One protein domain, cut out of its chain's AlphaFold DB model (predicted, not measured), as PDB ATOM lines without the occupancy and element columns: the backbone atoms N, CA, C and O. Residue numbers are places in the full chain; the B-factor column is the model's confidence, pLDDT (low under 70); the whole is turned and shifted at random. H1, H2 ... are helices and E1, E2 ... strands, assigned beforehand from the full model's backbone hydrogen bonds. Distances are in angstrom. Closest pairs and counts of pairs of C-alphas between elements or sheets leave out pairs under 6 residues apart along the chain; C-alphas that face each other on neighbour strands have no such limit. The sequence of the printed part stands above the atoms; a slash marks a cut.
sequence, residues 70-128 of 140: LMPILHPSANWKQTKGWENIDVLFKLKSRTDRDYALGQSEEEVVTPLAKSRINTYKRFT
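What this domain is: This is residues 70 to 128 of the 140 residues of an uncharacterized protein of Candidatus Roizmanbacteria bacterium (UniProt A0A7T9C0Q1). A small three-stranded sheet, E1, E3 and E2 side by side, makes a head at one end of the model, with the short helix H1 packed on it near E3 and the four-residue H2 at the corner beyond H1. From the head the longest helix, H3, leads away along the long axis, meeting the rest near its first residues, and residues 119 to 126 stick out at the far end. The printed part has 59 residues, with three named helices and three named strands in the order E1, H1, H2, E2, E3, H3; the sheet has the order E1, E3, E2 and is antiparallel throughout, and the class is mixed, helices and strands. The whole is loose, with a radius of gyration of the C-alphas of 13.3 A, and elongated, spanning 42 by 24 by 19 A.

Where its parts are: The printed part begins at Leu 70, with its C-alpha at (31.310, 24.409, 35.062). Strand E1 is residues 74 to 76, from C-alpha 74 at (42.990, 20.757, 34.141). Helix H1, residues 77 to 82, comes directly after it and measures 8.7 A from first to last C-alpha. Helix H2 is residues 85 to 88, 4.9 A long. Strand E2 is residues 94 to 96; like E1 it measures 6.9 A. Strand E3, residues 102 to 105, is the longest strand, 10.5 A from first to last C-alpha. Helix H3, residues 110 to 120, is 15.3 A long and ends with C-alpha 120 at (31.897, 28.690, 50.511).

How they stand to each other: E1 is an edge strand of the sheet, antiparallel to the inner strand E3, at 144 degrees between their directions. C-alphas 76 and 103 face each other at 4.6 A, and N 75 and O 104, 2.8 A apart, are within hydrogen-bond range, as are N 104 and O 75 at 2.9 A. E2, the other edge strand, is antiparallel to E3 at 140 degrees, and the two form a hairpin; N 95 and O 103 are within hydrogen-bond range at 2.8 A. E1, H1, H2 and E2 make a split strand-helix-strand unit, two strands of one sheet with helices between them along the chain and another strand, here E3, between them in the sheet; its crossover is right-handed. H1 is on the sheet at a height over the sheet of 5.9 A, but lies over none of the strands; its closest C-alpha pair with E3 is Ser 77 and Tyr 103, 4.9 A apart. H2 is not on the sheet. H1 and H2 only just touch, with 3 pairs of C-alphas within 8 A, and touch only at the corner by their link; the closest C-alphas are those of Trp 80 and Trp 86, 4.9 A apart. H1 and H3 only just touch, also with 3 such pairs, the closest being the C-alphas of Asn 79 and Glu 111 at 5.7 A; their lines are about perpendicular, at 78 degrees. H3 only grazes the sheet, with its residues 111 to 112. H2 and H3 are apart. In H1 every O i to N i+4 pair is within hydrogen-bond range, in H3 6 of 7 are, and H2 is too short for such a pair.

The domain as a whole: The two C-alphas farthest apart are those of Arg 98 and Lys 125, 43.3 A. Residues 119 to 126 stand free; without them the body has 51 residues and spans 41 by 23 by 16 A. The printed part has no cut, and the five links between named elements are tight. The mean pLDDT of the printed part is 91.6, and residue 128 alone is under 70.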
ATOM      1  N   LEU A  70      30.278  24.923  35.963       96.69
ATOM      2  CA  LEU A  70      31.310  24.409  35.062       96.69
ATOM      3  C   LEU A  70      32.677  24.470  35.751       96.69
ATOM      4  O   LEU A  70      33.112  25.544  36.174       96.69
ATOM      5  N   MET A  71      33.352  23.327  35.849       97.00
ATOM      6  CA  MET A  71      34.667  23.193  36.481       97.00
ATOM      7  C   MET A  71      35.777  22.995  35.433       97.00
ATOM      8  O   MET A  71      35.502  22.564  34.310       97.00
ATOM      9  N   PRO A  72      37.024  23.400  35.736       95.94
ATOM     10  CA  PRO A  72      38.134  23.284  34.799       95.94
ATOM     11  C   PRO A  72      38.679  21.854  34.756       95.94
ATOM     12  O   PRO A  72      39.169  21.376  35.762       95.94
ATOM     13  N   ILE A  73      38.769  21.250  33.569       95.50
ATOM     14  CA  ILE A  73      39.289  19.877  33.403       95.50
ATOM     15  C   ILE A  73      40.784  19.703  33.750       95.50
ATOM     16  O   ILE A  73      41.272  18.584  33.898       95.50
ATOM     17  N   LEU A  74      41.558  20.795  33.827       96.12
ATOM     18  CA  LEU A  74      42.990  20.757  34.141       96.12
ATOM     19  C   LEU A  74      43.221  21.116  35.612       96.12
ATOM     20  O   LEU A  74      43.071  22.271  36.014       96.12
ATOM     21  N   HIS A  75      43.623  20.131  36.411       95.62
ATOM     22  CA  HIS A  75      43.741  20.252  37.863       95.62
ATOM     23  C   HIS A  75      45.211  20.398  38.276       95.62
ATOM     24  O   HIS A  75      46.073  19.704  37.728       95.62
ATOM     25  N   PRO A  76      45.545  21.240  39.270       95.31
ATOM     26  CA  PRO A  76      46.878  21.230  39.856       95.31
ATOM     27  C   PRO A  76      47.118  19.909  40.601       95.31
ATOM     28  O   PRO A  76      46.244  19.421  41.319       95.31
ATOM     29  N   SER A  77      48.330  19.355  40.500       95.00
ATOM     30  CA  SER A  77      48.697  18.108  41.199       95.00
ATOM     31  C   SER A  77      48.496  18.165  42.718       95.00
ATOM     32  O   SER A  77      48.264  17.135  43.342       95.00
ATOM     33  N   ALA A  78      48.550  19.358  43.321       94.69
ATOM     34  CA  ALA A  78      48.335  19.559  44.752       94.69
ATOM     35  C   ALA A  78      46.982  19.004  45.238       94.69
ATOM     36  O   ALA A  78      46.946  18.368  46.290       94.69
ATOM     37  N   ASN A  79      45.905  19.173  44.458       94.31
ATOM     38  CA  ASN A  79      44.576  18.681  44.832       94.31
ATOM     39  C   ASN A  79      44.562  17.145  44.913       94.31
ATOM     40  O   ASN A  79      44.094  16.571  45.891       94.31
ATOM     41  N   TRP A  80      45.170  16.482  43.928       94.75
ATOM     42  CA  TRP A  80      45.260  15.021  43.852       94.75
ATOM     43  C   TRP A  80      46.208  14.419  44.891       94.75
ATOM     44  O   TRP A  80      45.964  13.332  45.407       94.75
ATOM     45  N   LYS A  81      47.298  15.116  45.227       93.75
ATOM     46  CA  LYS A  81      48.214  14.690  46.298       93.75
ATOM     47  C   LYS A  81      47.538  14.779  47.665       93.75
ATOM     48  O   LYS A  81      47.757  13.920  48.513       93.75
ATOM     49  N   GLN A  82      46.671  15.774  47.871       93.81
ATOM     50  CA  GLN A  82      45.896  15.901  49.105       93.81
ATOM     51  C   GLN A  82      44.943  14.713  49.316       93.81
ATOM     52  O   GLN A  82      44.814  14.239  50.445       93.81
ATOM     53  N   THR A  83      44.312  14.208  48.251       92.81
ATOM     54  CA  THR A  83      43.431  13.026  48.307       92.81
ATOM     55  C   THR A  83      44.184  11.700  48.190       92.81
ATOM     56  O   THR A  83      43.574  10.641  48.313       92.81
ATOM     57  N   LYS A  84      45.512  11.738  47.988       93.44
ATOM     58  CA  LYS A  84      46.362  10.586  47.625       93.44
ATOM     59  C   LYS A  84      45.968   9.933  46.293       93.44
ATOM     60  O   LYS A  84      46.451   8.854  45.963       93.44
ATOM     61  N   GLY A  85      45.095  10.572  45.515       91.81
ATOM     62  CA  GLY A  85      44.707  10.107  44.189       91.81
ATOM     63  C   GLY A  85      45.855  10.193  43.182       91.81
ATOM     64  O   GLY A  85      45.896   9.417  42.235       91.81
ATOM     65  N   TRP A  86      46.831  11.082  43.407       93.75
ATOM     66  CA  TRP A  86      47.984  11.222  42.516       93.75
ATOM     67  C   TRP A  86      48.780   9.918  42.369       93.75
ATOM     68  O   TRP A  86      49.213   9.595  41.264       93.75
ATOM     69  N   GLU A  87      48.983   9.172  43.454       92.88
ATOM     70  CA  GLU A  87      49.701   7.894  43.444       92.88
ATOM     71  C   GLU A  87      48.773   6.682  43.295       92.88
ATOM     72  O   GLU A  87      49.183   5.696  42.694       92.88
ATOM     73  N   ASN A  88      47.549   6.750  43.828       92.69
ATOM     74  CA  ASN A  88      46.658   5.587  43.931       92.69
ATOM     75  C   ASN A  88      45.753   5.363  42.711       92.69
ATOM     76  O   ASN A  88      45.089   4.333  42.634       92.69
ATOM     77  N   ILE A  89      45.659   6.331  41.796       91.69
ATOM     78  CA  ILE A  89      44.856   6.200  40.578       91.69
ATOM     79  C   ILE A  89      45.778   5.847  39.415       91.69
ATOM     80  O   ILE A  89      46.556   6.679  38.940       91.69
ATOM     81  N   ASP A  90      45.627   4.622  38.921       87.38
ATOM     82  CA  ASP A  90      46.463   4.077  37.850       87.38
ATOM     83  C   ASP A  90      46.237   4.777  36.499       87.38
ATOM     84  O   ASP A  90      47.168   4.940  35.712       87.38
ATOM     85  N   VAL A  91      45.008   5.227  36.225       89.38
ATOM     86  CA  VAL A  91      44.581   5.777  34.922       89.38
ATOM     87  C   VAL A  91      44.484   7.309  34.899       89.38
ATOM     88  O   VAL A  91      43.672   7.882  34.176       89.38
ATOM     89  N   LEU A  92      45.322   7.998  35.681       93.38
ATOM     90  CA  LEU A  92      45.345   9.462  35.730       93.38
ATOM     91  C   LEU A  92      46.298  10.047  34.676       93.38
ATOM     92  O   LEU A  92      47.514   9.843  34.735       93.38
ATOM     93  N   PHE A  93      45.771  10.854  33.753       95.12
ATOM     94  CA  PHE A  93      46.603  11.618  32.821       95.12
ATOM     95  C   PHE A  93      47.367  12.712  33.565       95.12
ATOM     96  O   PHE A  93      46.767  13.662  34.069       95.12
ATOM     97  N   LYS A  94      48.697  12.602  33.594       95.12
ATOM     98  CA  LYS A  94      49.606  13.562  34.232       95.12
ATOM     99  C   LYS A  94      50.352  14.360  33.171       95.12
ATOM    100  O   LYS A  94      50.859  13.808  32.199       95.12
ATOM    101  N   LEU A  95      50.417  15.668  33.370       95.62
ATOM    102  CA  LEU A  95      50.986  16.632  32.438       95.62
ATOM    103  C   LEU A  95      51.994  17.494  33.193       95.62
ATOM    104  O   LEU A  95      51.689  18.003  34.270       95.62
ATOM    105  N   LYS A  96      53.172  17.711  32.611       94.88
ATOM    106  CA  LYS A  96      54.158  18.657  33.137       94.88
ATOM    107  C   LYS A  96      54.150  19.920  32.282       94.88
ATOM    108  O   LYS A  96      54.295  19.844  31.064       94.88
ATOM    109  N   SER A  97      53.952  21.081  32.899       94.31
ATOM    110  CA  SER A  97      53.982  22.354  32.182       94.31
ATOM    111  C   SER A  97      55.407  22.810  31.880       94.31
ATOM    112  O   SER A  97      56.379  22.373  32.492       94.31
ATOM    113  N   ARG A  98      55.516  23.813  30.999       95.25
ATOM    114  CA  ARG A  98      56.769  24.536  30.723       95.25
ATOM    115  C   ARG A  98      57.371  25.222  31.960       95.25
ATOM    116  O   ARG A  98      58.541  25.570  31.943       95.25
ATOM    117  N   THR A  99      56.578  25.459  33.003       93.94
ATOM    118  CA  THR A  99      57.013  26.098  34.256       93.94
ATOM    119  C   THR A  99      57.344  25.084  35.353       93.94
ATOM    120  O   THR A  99      57.297  25.433  36.530       93.94
ATOM    121  N   ASP A 100      57.620  23.832  34.974       92.38
ATOM    122  CA  ASP A 100      57.920  22.718  35.882       92.38
ATOM    123  C   ASP A 100      56.826  22.451  36.928       92.38
ATOM    124  O   ASP A 100      57.095  21.968  38.027       92.38
ATOM    125  N   ARG A 101      55.567  22.749  36.587       94.81
ATOM    126  CA  ARG A 101      54.413  22.424  37.429       94.81
ATOM    127  C   ARG A 101      53.697  21.196  36.895       94.81
ATOM    128  O   ARG A 101      53.463  21.082  35.693       94.81
ATOM    129  N   ASP A 102      53.298  20.330  37.814       96.19
ATOM    130  CA  ASP A 102      52.543  19.125  37.497       96.19
ATOM    131  C   ASP A 102      51.038  19.382  37.572       96.19
ATOM    132  O   ASP A 102      50.524  19.938  38.554       96.19
ATOM    133  N   TYR A 103      50.340  18.902  36.552       96.56
ATOM    134  CA  TYR A 103      48.897  18.962  36.389       96.56
ATOM    135  C   TYR A 103      48.343  17.570  36.102       96.56
ATOM    136  O   TYR A 103      49.062  16.683  35.636       96.56
ATOM    137  N   ALA A 104      47.054  17.394  36.350       96.44
ATOM    138  CA  ALA A 104      46.303  16.233  35.910       96.44
ATOM    139  C   ALA A 104      45.123  16.664  35.041       96.44
ATOM    140  O   ALA A 104      44.532  17.717  35.284       96.44
ATOM    141  N   LEU A 105      44.775  15.842  34.054       96.19
ATOM    142  CA  LEU A 105      43.459  15.916  33.430       96.19
ATOM    143  C   LEU A 105      42.474  15.191  34.350       96.19
ATOM    144  O   LEU A 105      42.684  14.018  34.664       96.19
ATOM    145  N   GLY A 106      41.447  15.894  34.819       92.38
ATOM    146  CA  GLY A 106      40.476  15.349  35.754       92.38
ATOM    147  C   GLY A 106      39.714  14.167  35.164       92.38
ATOM    148  O   GLY A 106      39.043  14.309  34.146       92.38
ATOM    149  N   GLN A 107      39.807  13.002  35.810       91.44
ATOM    150  CA  GLN A 107      38.911  11.871  35.525       91.44
ATOM    151  C   GLN A 107      37.527  12.056  36.173       91.44
ATOM    152  O   GLN A 107      36.549  11.466  35.725       91.44
ATOM    153  N   SER A 108      37.481  12.857  37.239       92.31
ATOM    154  CA  SER A 108      36.304  13.293  37.982       92.31
ATOM    155  C   SER A 108      36.660  14.579  38.747       92.31
ATOM    156  O   SER A 108      37.810  15.030  38.708       92.31
ATOM    157  N   GLU A 109      35.673  15.191  39.394       95.38
ATOM    158  CA  GLU A 109      35.738  16.562  39.914       95.38
ATOM    159  C   GLU A 109      35.674  16.655  41.451       95.38
ATOM    160  O   GLU A 109      35.617  17.759  41.995       95.38
ATOM    161  N   GLU A 110      35.716  15.544  42.197       94.12
ATOM    162  CA  GLU A 110      35.681  15.541  43.671       94.12
ATOM    163  C   GLU A 110      36.821  16.375  44.271       94.12
ATOM    164  O   GLU A 110      36.597  17.183  45.181       94.12
ATOM    165  N   GLU A 111      38.031  16.243  43.722       94.06
ATOM    166  CA  GLU A 111      39.233  17.001  44.082       94.06
ATOM    167  C   GLU A 111      39.109  18.517  43.849       94.06
ATOM    168  O   GLU A 111      39.914  19.289  44.377       94.06
ATOM    169  N   VAL A 112      38.130  18.960  43.057       95.25
ATOM    170  CA  VAL A 112      37.900  20.372  42.712       95.25
ATOM    171  C   VAL A 112      36.672  20.916  43.432       95.25
ATOM    172  O   VAL A 112      36.747  21.967  44.078       95.25
ATOM    173  N   VAL A 113      35.554  20.190  43.393       95.38
ATOM    174  CA  VAL A 113      34.295  20.615  44.010       95.38
ATOM    175  C   VAL A 113      34.375  20.608  45.536       95.38
ATOM    176  O   VAL A 113      33.844  21.513  46.174       95.38
ATOM    177  N   THR A 114      35.090  19.658  46.148       93.31
ATOM    178  CA  THR A 114      35.211  19.560  47.614       93.31
ATOM    179  C   THR A 114      35.886  20.789  48.234       93.31
ATOM    180  O   THR A 114      35.299  21.398  49.137       93.31
ATOM    181  N   PRO A 115      37.090  21.215  47.794       92.56
ATOM    182  CA  PRO A 115      37.699  22.431  48.325       92.56
ATOM    183  C   PRO A 115      36.897  23.690  47.969       92.56
ATOM    184  O   PRO A 115      36.818  24.604  48.794       92.56
ATOM    185  N   LEU A 116      36.250  23.731  46.796       93.19
ATOM    186  CA  LEU A 116      35.351  24.824  46.427       93.19
ATOM    187  C   LEU A 116      34.188  24.934  47.423       93.19
ATOM    188  O   LEU A 116      33.998  25.997  48.015       93.19
ATOM    189  N   ALA A 117      33.470  23.837  47.667       92.50
ATOM    190  CA  ALA A 117      32.371  23.771  48.620       92.50
ATOM    191  C   ALA A 117      32.843  24.165  50.023       92.50
ATOM    192  O   ALA A 117      32.247  25.044  50.642       92.50
ATOM    193  N   LYS A 118      33.980  23.623  50.483       90.44
ATOM    194  CA  LYS A 118      34.584  23.973  51.779       90.44
ATOM    195  C   LYS A 118      34.871  25.470  51.918       90.44
ATOM    196  O   LYS A 118      34.699  26.012  52.999       90.44
ATOM    197  N   SER A 119      35.294  26.150  50.850       90.75
ATOM    198  CA  SER A 119      35.582  27.593  50.898       90.75
ATOM    199  C   SER A 119      34.329  28.474  50.990       90.75
ATOM    200  O   SER A 119      34.406  29.632  51.414       90.75
ATOM    201  N   ARG A 120      33.169  27.950  50.573       88.75
ATOM    202  CA  ARG A 120      31.897  28.690  50.511       88.75
ATOM    203  C   ARG A 120      30.942  28.321  51.648       88.75
ATOM    204  O   ARG A 120      30.203  29.185  52.132       88.75
ATOM    205  N   ILE A 121      30.990  27.072  52.105       88.56
ATOM    206  CA  ILE A 121      30.126  26.499  53.136       88.56
ATOM    207  C   ILE A 121      30.901  26.438  54.453       88.56
ATOM    208  O   ILE A 121      31.505  25.433  54.812       88.56
ATOM    209  N   ASN A 122      30.869  27.550  55.188       83.88
ATOM    210  CA  ASN A 122      31.597  27.698  56.456       83.88
ATOM    211  C   ASN A 122      30.716  27.462  57.699       83.88
ATOM    212  O   ASN A 122      31.176  27.600  58.827       83.88
ATOM    213  N   THR A 123      29.432  27.156  57.507       80.88
ATOM    214  CA  THR A 123      28.465  26.904  58.583       80.88
ATOM    215  C   THR A 123      27.436  25.880  58.126       80.88
ATOM    216  O   THR A 123      27.056  25.872  56.955       80.88
ATOM    217  N   TYR A 124      26.951  25.054  59.056       81.00
ATOM    218  CA  TYR A 124      25.929  24.039  58.788       81.00
ATOM    219  C   TYR A 124      24.654  24.640  58.172       81.00
ATOM    220  O   TYR A 124      24.028  24.011  57.329       81.00
ATOM    221  N   LYS A 125      24.312  25.892  58.516       77.31
ATOM    222  CA  LYS A 125      23.158  26.603  57.938       77.31
ATOM    223  C   LYS A 125      23.299  26.862  56.436       77.31
ATOM    224  O   LYS A 125      22.306  27.013  55.748       77.31
ATOM    225  N   ARG A 126      24.534  26.931  55.926       75.50
ATOM    226  CA  ARG A 126      24.828  27.107  54.494       75.50
ATOM    227  C   ARG A 126      24.978  25.781  53.748       75.50
ATOM    228  O   ARG A 126      25.269  25.803  52.562       75.50
ATOM    229  N   PHE A 127      24.840  24.644  54.428       70.12
ATOM    230  CA  PHE A 127      24.966  23.321  53.814       70.12
ATOM    231  C   PHE A 127      23.710  22.934  53.016       70.12
ATOM    232  O   PHE A 127      23.793  22.179  52.052       70.12
ATOM    233  N   THR A 128      22.547  23.484  53.370       59.97
ATOM    234  CA  THR A 128      21.281  23.283  52.655       59.97
ATOM    235  C   THR A 128      21.169  24.250  51.476       59.97
ATOM    236  O   THR A 128      20.395  25.198  51.500       59.97
TER     237      THR A 128